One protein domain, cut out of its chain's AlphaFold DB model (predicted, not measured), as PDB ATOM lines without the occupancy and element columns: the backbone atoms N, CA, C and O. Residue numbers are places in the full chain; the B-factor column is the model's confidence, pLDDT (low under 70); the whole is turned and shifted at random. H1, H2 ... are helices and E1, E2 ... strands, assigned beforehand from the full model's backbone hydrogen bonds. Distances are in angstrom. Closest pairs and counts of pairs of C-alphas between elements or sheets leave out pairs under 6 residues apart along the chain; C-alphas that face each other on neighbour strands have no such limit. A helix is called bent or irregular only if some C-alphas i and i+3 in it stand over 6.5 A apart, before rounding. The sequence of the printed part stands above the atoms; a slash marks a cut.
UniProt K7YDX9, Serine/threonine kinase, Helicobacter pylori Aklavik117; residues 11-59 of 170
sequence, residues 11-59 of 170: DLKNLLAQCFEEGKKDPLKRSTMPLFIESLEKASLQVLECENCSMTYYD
ATOM      1  N   ASP A  11      22.587 -25.287  41.703       92.56
ATOM      2  CA  ASP A  11      21.449 -25.443  42.614       92.56
ATOM      3  C   ASP A  11      21.683 -24.733  43.951       92.56
ATOM      4  O   ASP A  11      20.822 -23.972  44.401       92.56
ATOM      5  N   LEU A  12      22.878 -24.871  44.537       93.56
ATOM      6  CA  LEU A  12      23.231 -24.167  45.772       93.56
ATOM      7  C   LEU A  12      23.232 -22.649  45.576       93.56
ATOM      8  O   LEU A  12      22.733 -21.923  46.438       93.56
ATOM      9  N   LYS A  13      23.736 -22.155  44.436       92.62
ATOM     10  CA  LYS A  13      23.674 -20.721  44.091       92.62
ATOM     11  C   LYS A  13      22.228 -20.225  44.071       92.62
ATOM     12  O   LYS A  13      21.937 -19.194  44.674       92.62
ATOM     13  N   ASN A  14      21.327 -20.972  43.433       93.25
ATOM     14  CA  ASN A  14      19.914 -20.607  43.333       93.25
ATOM     15  C   ASN A  14      19.217 -20.602  44.702       93.25
ATOM     16  O   ASN A  14      18.493 -19.657  45.007       93.25
ATOM     17  N   LEU A  15      19.461 -21.611  45.544       94.88
ATOM     18  CA  LEU A  15      18.869 -21.688  46.886       94.88
ATOM     19  C   LEU A  15      19.368 -20.570  47.805       94.88
ATOM     20  O   LEU A  15      18.581 -19.948  48.523       94.88
ATOM     21  N   LEU A  16      20.670 -20.275  47.770       93.00
ATOM     22  CA  LEU A  16      21.241 -19.172  48.542       93.00
ATOM     23  C   LEU A  16      20.694 -17.824  48.068       93.00
ATOM     24  O   LEU A  16      20.299 -17.015  48.908       93.00
ATOM     25  N   ALA A  17      20.602 -17.599  46.753       91.88
ATOM     26  CA  ALA A  17      19.991 -16.394  46.200       91.88
ATOM     27  C   ALA A  17      18.524 -16.266  46.643       91.88
ATOM     28  O   ALA A  17      18.128 -15.242  47.197       91.88
ATOM     29  N   GLN A  18      17.730 -17.334  46.520       93.69
ATOM     30  CA  GLN A  18      16.334 -17.339  46.961       93.69
ATOM     31  C   GLN A  18      16.200 -17.010  48.458       93.69
ATOM     32  O   GLN A  18      15.337 -16.222  48.844       93.69
ATOM     33  N   CYS A  19      17.060 -17.576  49.307       94.00
ATOM     34  CA  CYS A  19      17.006 -17.369  50.751       94.00
ATOM     35  C   CYS A  19      17.464 -15.960  51.173       94.00
ATOM     36  O   CYS A  19      16.801 -15.313  51.990       94.00
ATOM     37  N   PHE A  20      18.573 -15.469  50.612       91.50
ATOM     38  CA  PHE A  20      19.235 -14.239  51.059       91.50
ATOM     39  C   PHE A  20      18.883 -12.983  50.246       91.50
ATOM     40  O   PHE A  20      19.166 -11.873  50.708       91.50
ATOM     41  N   GLU A  21      18.219 -13.124  49.096       92.12
ATOM     42  CA  GLU A  21      17.708 -12.003  48.301       92.12
ATOM     43  C   GLU A  21      16.207 -11.806  48.532       92.12
ATOM     44  O   GLU A  21      15.808 -11.030  49.406       92.12
ATOM     45  N   GLU A  22      15.348 -12.504  47.786       90.75
ATOM     46  CA  GLU A  22      13.897 -12.350  47.929       90.75
ATOM     47  C   GLU A  22      13.412 -12.815  49.308       90.75
ATOM     48  O   GLU A  22      12.659 -12.099  49.973       90.75
ATOM     49  N   GLY A  23      13.923 -13.953  49.787       92.69
ATOM     50  CA  GLY A  23      13.621 -14.532  51.096       92.69
ATOM     51  C   GLY A  23      14.051 -13.670  52.288       92.69
ATOM     52  O   GLY A  23      13.517 -13.801  53.397       92.69
ATOM     53  N   LYS A  24      14.988 -12.740  52.075       92.75
ATOM     54  CA  LYS A  24      15.378 -11.749  53.086       92.75
ATOM     55  C   LYS A  24      14.278 -10.711  53.305       92.75
ATOM     56  O   LYS A  24      14.115 -10.245  54.429       92.75
ATOM     57  N   LYS A  25      13.547 -10.352  52.245       94.75
ATOM     58  CA  LYS A  25      12.450  -9.371  52.285       94.75
ATOM     59  C   LYS A  25      11.107 -10.020  52.620       94.75
ATOM     60  O   LYS A  25      10.279  -9.374  53.251       94.75
ATOM     61  N   ASP A  26      10.915 -11.274  52.222       94.88
ATOM     62  CA  ASP A  26       9.686 -12.036  52.438       94.88
ATOM     63  C   ASP A  26      10.005 -13.471  52.908       94.88
ATOM     64  O   ASP A  26      10.446 -14.297  52.104       94.88
ATOM     65  N   PRO A  27       9.780 -13.807  54.193       93.38
ATOM     66  CA  PRO A  27      10.056 -15.140  54.722       93.38
ATOM     67  C   PRO A  27       9.344 -16.288  53.993       93.38
ATOM     68  O   PRO A  27       9.877 -17.396  53.990       93.38
ATOM     69  N   LEU A  28       8.189 -16.043  53.360       93.88
ATOM     70  CA  LEU A  28       7.443 -17.075  52.625       93.88
ATOM     71  C   LEU A  28       8.135 -17.491  51.323       93.88
ATOM     72  O   LEU A  28       7.822 -18.542  50.769       93.88
ATOM     73  N   LYS A  29       9.092 -16.690  50.845       92.94
ATOM     74  CA  LYS A  29       9.882 -16.989  49.650       92.94
ATOM     75  C   LYS A  29      11.150 -17.786  49.928       92.94
ATOM     76  O   LYS A  29      11.815 -18.184  48.977       92.94
ATOM     77  N   ARG A  30      11.515 -18.009  51.195       93.81
ATOM     78  CA  ARG A  30      12.719 -18.779  51.544       93.81
ATOM     79  C   ARG A  30      12.554 -20.236  51.126       93.81
ATOM     80  O   ARG A  30      11.497 -20.828  51.334       93.81
ATOM     81  N   SER A  31      13.615 -20.820  50.584       93.56
ATOM     82  CA  SER A  31      13.655 -22.255  50.320       93.56
ATOM     83  C   SER A  31      13.565 -23.034  51.632       93.56
ATOM     84  O   SER A  31      14.027 -22.583  52.684       93.56
ATOM     85  N   THR A  32      12.964 -24.215  51.573       92.25
ATOM     86  CA  THR A  32      12.824 -25.088  52.738       92.25
ATOM     87  C   THR A  32      14.143 -25.806  53.034       92.25
ATOM     88  O   THR A  32      14.970 -26.009  52.145       92.25
ATOM     89  N   MET A  33      14.345 -26.223  54.286       91.69
ATOM     90  CA  MET A  33      15.545 -26.977  54.669       91.69
ATOM     91  C   MET A  33      15.724 -28.294  53.881       91.69
ATOM     92  O   MET A  33      16.854 -28.575  53.496       91.69
ATOM     93  N   PRO A  34      14.665 -29.067  53.553       91.69
ATOM     94  CA  PRO A  34      14.801 -30.241  52.689       91.69
ATOM     95  C   PRO A  34      15.448 -29.958  51.325       91.69
ATOM     96  O   PRO A  34      16.286 -30.741  50.891       91.69
ATOM     97  N   LEU A  35      15.139 -28.822  50.686       91.88
ATOM     98  CA  LEU A  35      15.777 -28.441  49.417       91.88
ATOM     99  C   LEU A  35      17.271 -28.143  49.598       91.88
ATOM    100  O   LEU A  35      18.082 -28.487  48.742       91.88
ATOM    101  N   PHE A  36      17.648 -27.529  50.725       93.31
ATOM    102  CA  PHE A  36      19.056 -27.334  51.069       93.31
ATOM    103  C   PHE A  36      19.774 -28.660  51.309       93.31
ATOM    104  O   PHE A  36      20.869 -28.832  50.785       93.31
ATOM    105  N   ILE A  37      19.171 -29.590  52.056       91.69
ATOM    106  CA  ILE A  37      19.747 -30.917  52.322       91.69
ATOM    107  C   ILE A  37      20.007 -31.651  51.005       91.69
ATOM    108  O   ILE A  37      21.139 -32.052  50.751       91.69
ATOM    109  N   GLU A  38      19.004 -31.732  50.130       90.12
ATOM    110  CA  GLU A  38      19.143 -32.378  48.821       90.12
ATOM    111  C   GLU A  38      20.256 -31.741  47.976       90.12
ATOM    112  O   GLU A  38      21.082 -32.442  47.391       90.12
ATOM    113  N   SER A  39      20.299 -30.408  47.914       92.62
ATOM    114  CA  SER A  39      21.292 -29.702  47.103       92.62
ATOM    115  C   SER A  39      22.711 -29.830  47.662       92.62
ATOM    116  O   SER A  39      23.660 -29.983  46.891       92.62
ATOM    117  N   LEU A  40      22.866 -29.810  48.990       92.88
ATOM    118  CA  LEU A  40      24.149 -30.024  49.660       92.88
ATOM    119  C   LEU A  40      24.649 -31.455  49.461       92.88
ATOM    120  O   LEU A  40      25.825 -31.641  49.152       92.88
ATOM    121  N   GLU A  41      23.769 -32.449  49.572       90.62
ATOM    122  CA  GLU A  41      24.128 -33.846  49.343       90.62
ATOM    123  C   GLU A  41      24.566 -34.057  47.891       90.62
ATOM    124  O   GLU A  41      25.692 -34.494  47.653       90.62
ATOM    125  N   LYS A  42      23.775 -33.599  46.909       92.44
ATOM    126  CA  LYS A  42      24.157 -33.641  45.485       92.44
ATOM    127  C   LYS A  42      25.467 -32.907  45.192       92.44
ATOM    128  O   LYS A  42      26.235 -33.344  44.337       92.44
ATOM    129  N   ALA A  43      25.736 -31.791  45.867       93.88
ATOM    130  CA  ALA A  43      27.001 -31.077  45.716       93.88
ATOM    131  C   ALA A  43      28.178 -31.867  46.310       93.88
ATOM    132  O   ALA A  43      29.246 -31.909  45.708       93.88
ATOM    133  N   SER A  44      27.988 -32.527  47.454       92.94
ATOM    134  CA  SER A  44      29.041 -33.322  48.096       92.94
ATOM    135  C   SER A  44      29.501 -34.514  47.248       92.94
ATOM    136  O   SER A  44      30.673 -34.874  47.297       92.94
ATOM    137  N   LEU A  45      28.617 -35.069  46.411       94.19
ATOM    138  CA  LEU A  45      28.916 -36.233  45.572       94.19
ATOM    139  C   LEU A  45      29.843 -35.940  44.387       94.19
ATOM    140  O   LEU A  45      30.326 -36.876  43.765       94.19
ATOM    141  N   GLN A  46      30.075 -34.678  44.034       94.44
ATOM    142  CA  GLN A  46      30.778 -34.302  42.799       94.44
ATOM    143  C   GLN A  46      32.067 -33.514  43.058       94.44
ATOM    144  O   GLN A  46      32.471 -32.692  42.233       94.44
ATOM    145  N   VAL A  47      32.680 -33.718  44.225       94.75
ATOM    146  CA  VAL A  47      33.894 -33.022  44.655       94.75
ATOM    147  C   VAL A  47      35.132 -33.780  44.185       94.75
ATOM    148  O   VAL A  47      35.298 -34.960  44.468       94.75
ATOM    149  N   LEU A  48      36.034 -33.068  43.516       96.19
ATOM    150  CA  LEU A  48      37.368 -33.545  43.170       96.19
ATOM    151  C   LEU A  48      38.419 -32.772  43.951       96.19
ATOM    152  O   LEU A  48      38.276 -31.567  44.157       96.19
ATOM    153  N   GLU A  49      39.507 -33.442  44.301       96.69
ATOM    154  CA  GLU A  49      40.737 -32.835  44.793       96.69
ATOM    155  C   GLU A  49      41.740 -32.659  43.643       96.69
ATOM    156  O   GLU A  49      41.984 -33.571  42.850       96.69
ATOM    157  N   CYS A  50      42.337 -31.475  43.521       96.69
ATOM    158  CA  CYS A  50      43.382 -31.233  42.532       96.69
ATOM    159  C   CYS A  50      44.708 -31.896  42.938       96.69
ATOM    160  O   CYS A  50      45.283 -31.532  43.958       96.69
ATOM    161  N   GLU A  51      45.277 -32.742  42.077       95.81
ATOM    162  CA  GLU A  51      46.577 -33.401  42.318       95.81
ATOM    163  C   GLU A  51      47.771 -32.432  42.429       95.81
ATOM    164  O   GLU A  51      48.810 -32.793  42.975       95.81
ATOM    165  N   ASN A  52      47.650 -31.202  41.916       97.19
ATOM    166  CA  ASN A  52      48.737 -30.218  41.927       97.19
ATOM    167  C   ASN A  52      48.700 -29.270  43.139       97.19
ATOM    168  O   ASN A  52      49.746 -28.900  43.662       97.19
ATOM    169  N   CYS A  53      47.510 -28.831  43.565       96.44
ATOM    170  CA  CYS A  53      47.368 -27.825  44.629       96.44
ATOM    171  C   CYS A  53      46.516 -28.274  45.823       96.44
ATOM    172  O   CYS A  53      46.299 -27.471  46.729       96.44
ATOM    173  N   SER A  54      46.007 -29.510  45.811       95.94
ATOM    174  CA  SER A  54      45.155 -30.115  46.849       95.94
ATOM    175  C   SER A  54      43.861 -29.359  47.173       95.94
ATOM    176  O   SER A  54      43.159 -29.688  48.124       95.94
ATOM    177  N   MET A  55      43.504 -28.344  46.384       95.00
ATOM    178  CA  MET A  55      42.222 -27.662  46.529       95.00
ATOM    179  C   MET A  55      41.099 -28.499  45.931       95.00
ATOM    180  O   MET A  55      41.259 -29.112  44.870       95.00
ATOM    181  N   THR A  56      39.938 -28.451  46.579       94.25
ATOM    182  CA  THR A  56      38.735 -29.140  46.124       94.25
ATOM    183  C   THR A  56      37.846 -28.251  45.260       94.25
ATOM    184  O   THR A  56      37.694 -27.053  45.525       94.25
ATOM    185  N   TYR A  57      37.218 -28.834  44.245       94.81
ATOM    186  CA  TYR A  57      36.277 -28.154  43.352       94.81
ATOM    187  C   TYR A  57      35.233 -29.136  42.806       94.81
ATOM    188  O   TYR A  57      35.408 -30.349  42.889       94.81
ATOM    189  N   TYR A  58      34.134 -28.616  42.260       95.19
ATOM    190  CA  TYR A  58      33.063 -29.446  41.705       95.19
ATOM    191  C   TYR A  58      33.359 -29.846  40.259       95.19
ATOM    192  O   TYR A  58      33.645 -28.980  39.429       95.19
ATOM    193  N   ASP A  59      33.240 -31.139  39.940       95.56
ATOM    194  CA  ASP A  59      33.621 -31.670  38.628       95.56
ATOM    195  C   ASP A  59      32.876 -30.988  37.473       95.56
ATOM    196  O   ASP A  59      33.488 -30.563  36.496       95.56
TER     197      ASP A  59
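What this domain is: This is residues 11 to 59 of the 170 residues of the protein "Serine/threonine kinase" of Helicobacter pylori Aklavik117 (UniProt K7YDX9). A loose helical hairpin, H1 and H2, splayed open toward its link, continues at the far end of H2 into a small two-stranded hairpin, E1 and E2, and together they make one long rod. The tip of the strand hairpin, residues 50 to 55, sticks out free. The printed part has 49 residues, with two named helices and two named strands in the order H1, H2, E1, E2; the sheet, E1 - E2, is antiparallel and the class is mostly helix. The whole is only just loose, close to extended, with a radius of gyration of the C-alphas of 14.1 A, and it spans 44 by 18 by 11 A.

Where its parts are: Strand E1 is residues 47 to 49, 6.8 A from first to last C-alpha, and begins with C-alpha 47 at (33.894, -33.022, 44.655). Strand E2 is residues 56 to 58, 7.2 A long, and ends with C-alpha 58 at (33.063, -29.446, 41.705). Helix H2 is residues 33 to 44, 16.3 A long. Helix H1 is residues 11 to 25, 20.8 A long, and begins with C-alpha 11 at (21.449, -25.443, 42.614). H1 is irregular, but only just: C-alphas 19 and 22 are 6.54 A apart.

How they stand to each other: E1 and E2 form a hairpin of antiparallel neighbour strands, with 143 degrees between their directions. The C-alphas of Val 47 and Tyr 58 face each other at 4.7 A. N 48 and O 57 are within hydrogen-bond range at 2.9 A, and so are N 57 and O 48 at 2.9 A. A tight link of 2 residues joins H2 to E1. The closest C-alphas of H2 and E2, those of Ala 43 and Tyr 58, are 7.4 A apart. H1 and H2 form a helical hairpin and touch, with the C-alphas of Leu 12 and Ser 39 closest at 6.0 A. H1 touches H2 with residues 11 to 15 alone. Their lines stand at a shallow tilt of 31 degrees, and they run opposite ways. H1 is apart from E1 and from E2. In H2 every O i to N i+4 pair is within hydrogen-bond range; in H1 it is 7 of 11.

The domain as a whole: The two C-alphas farthest apart, those of Leu 28 and Asn 52, are 44.6 A apart. The first and last printed C-alphas, those of Asp 11 and Asp 59, are 14.2 A apart. The printed part has no cut and no long link; H1 to H2, with 7 residues, and E1 to E2, with 6, are short links. The mean pLDDT of the printed part of this model is 93.6, and no printed residue is under 70.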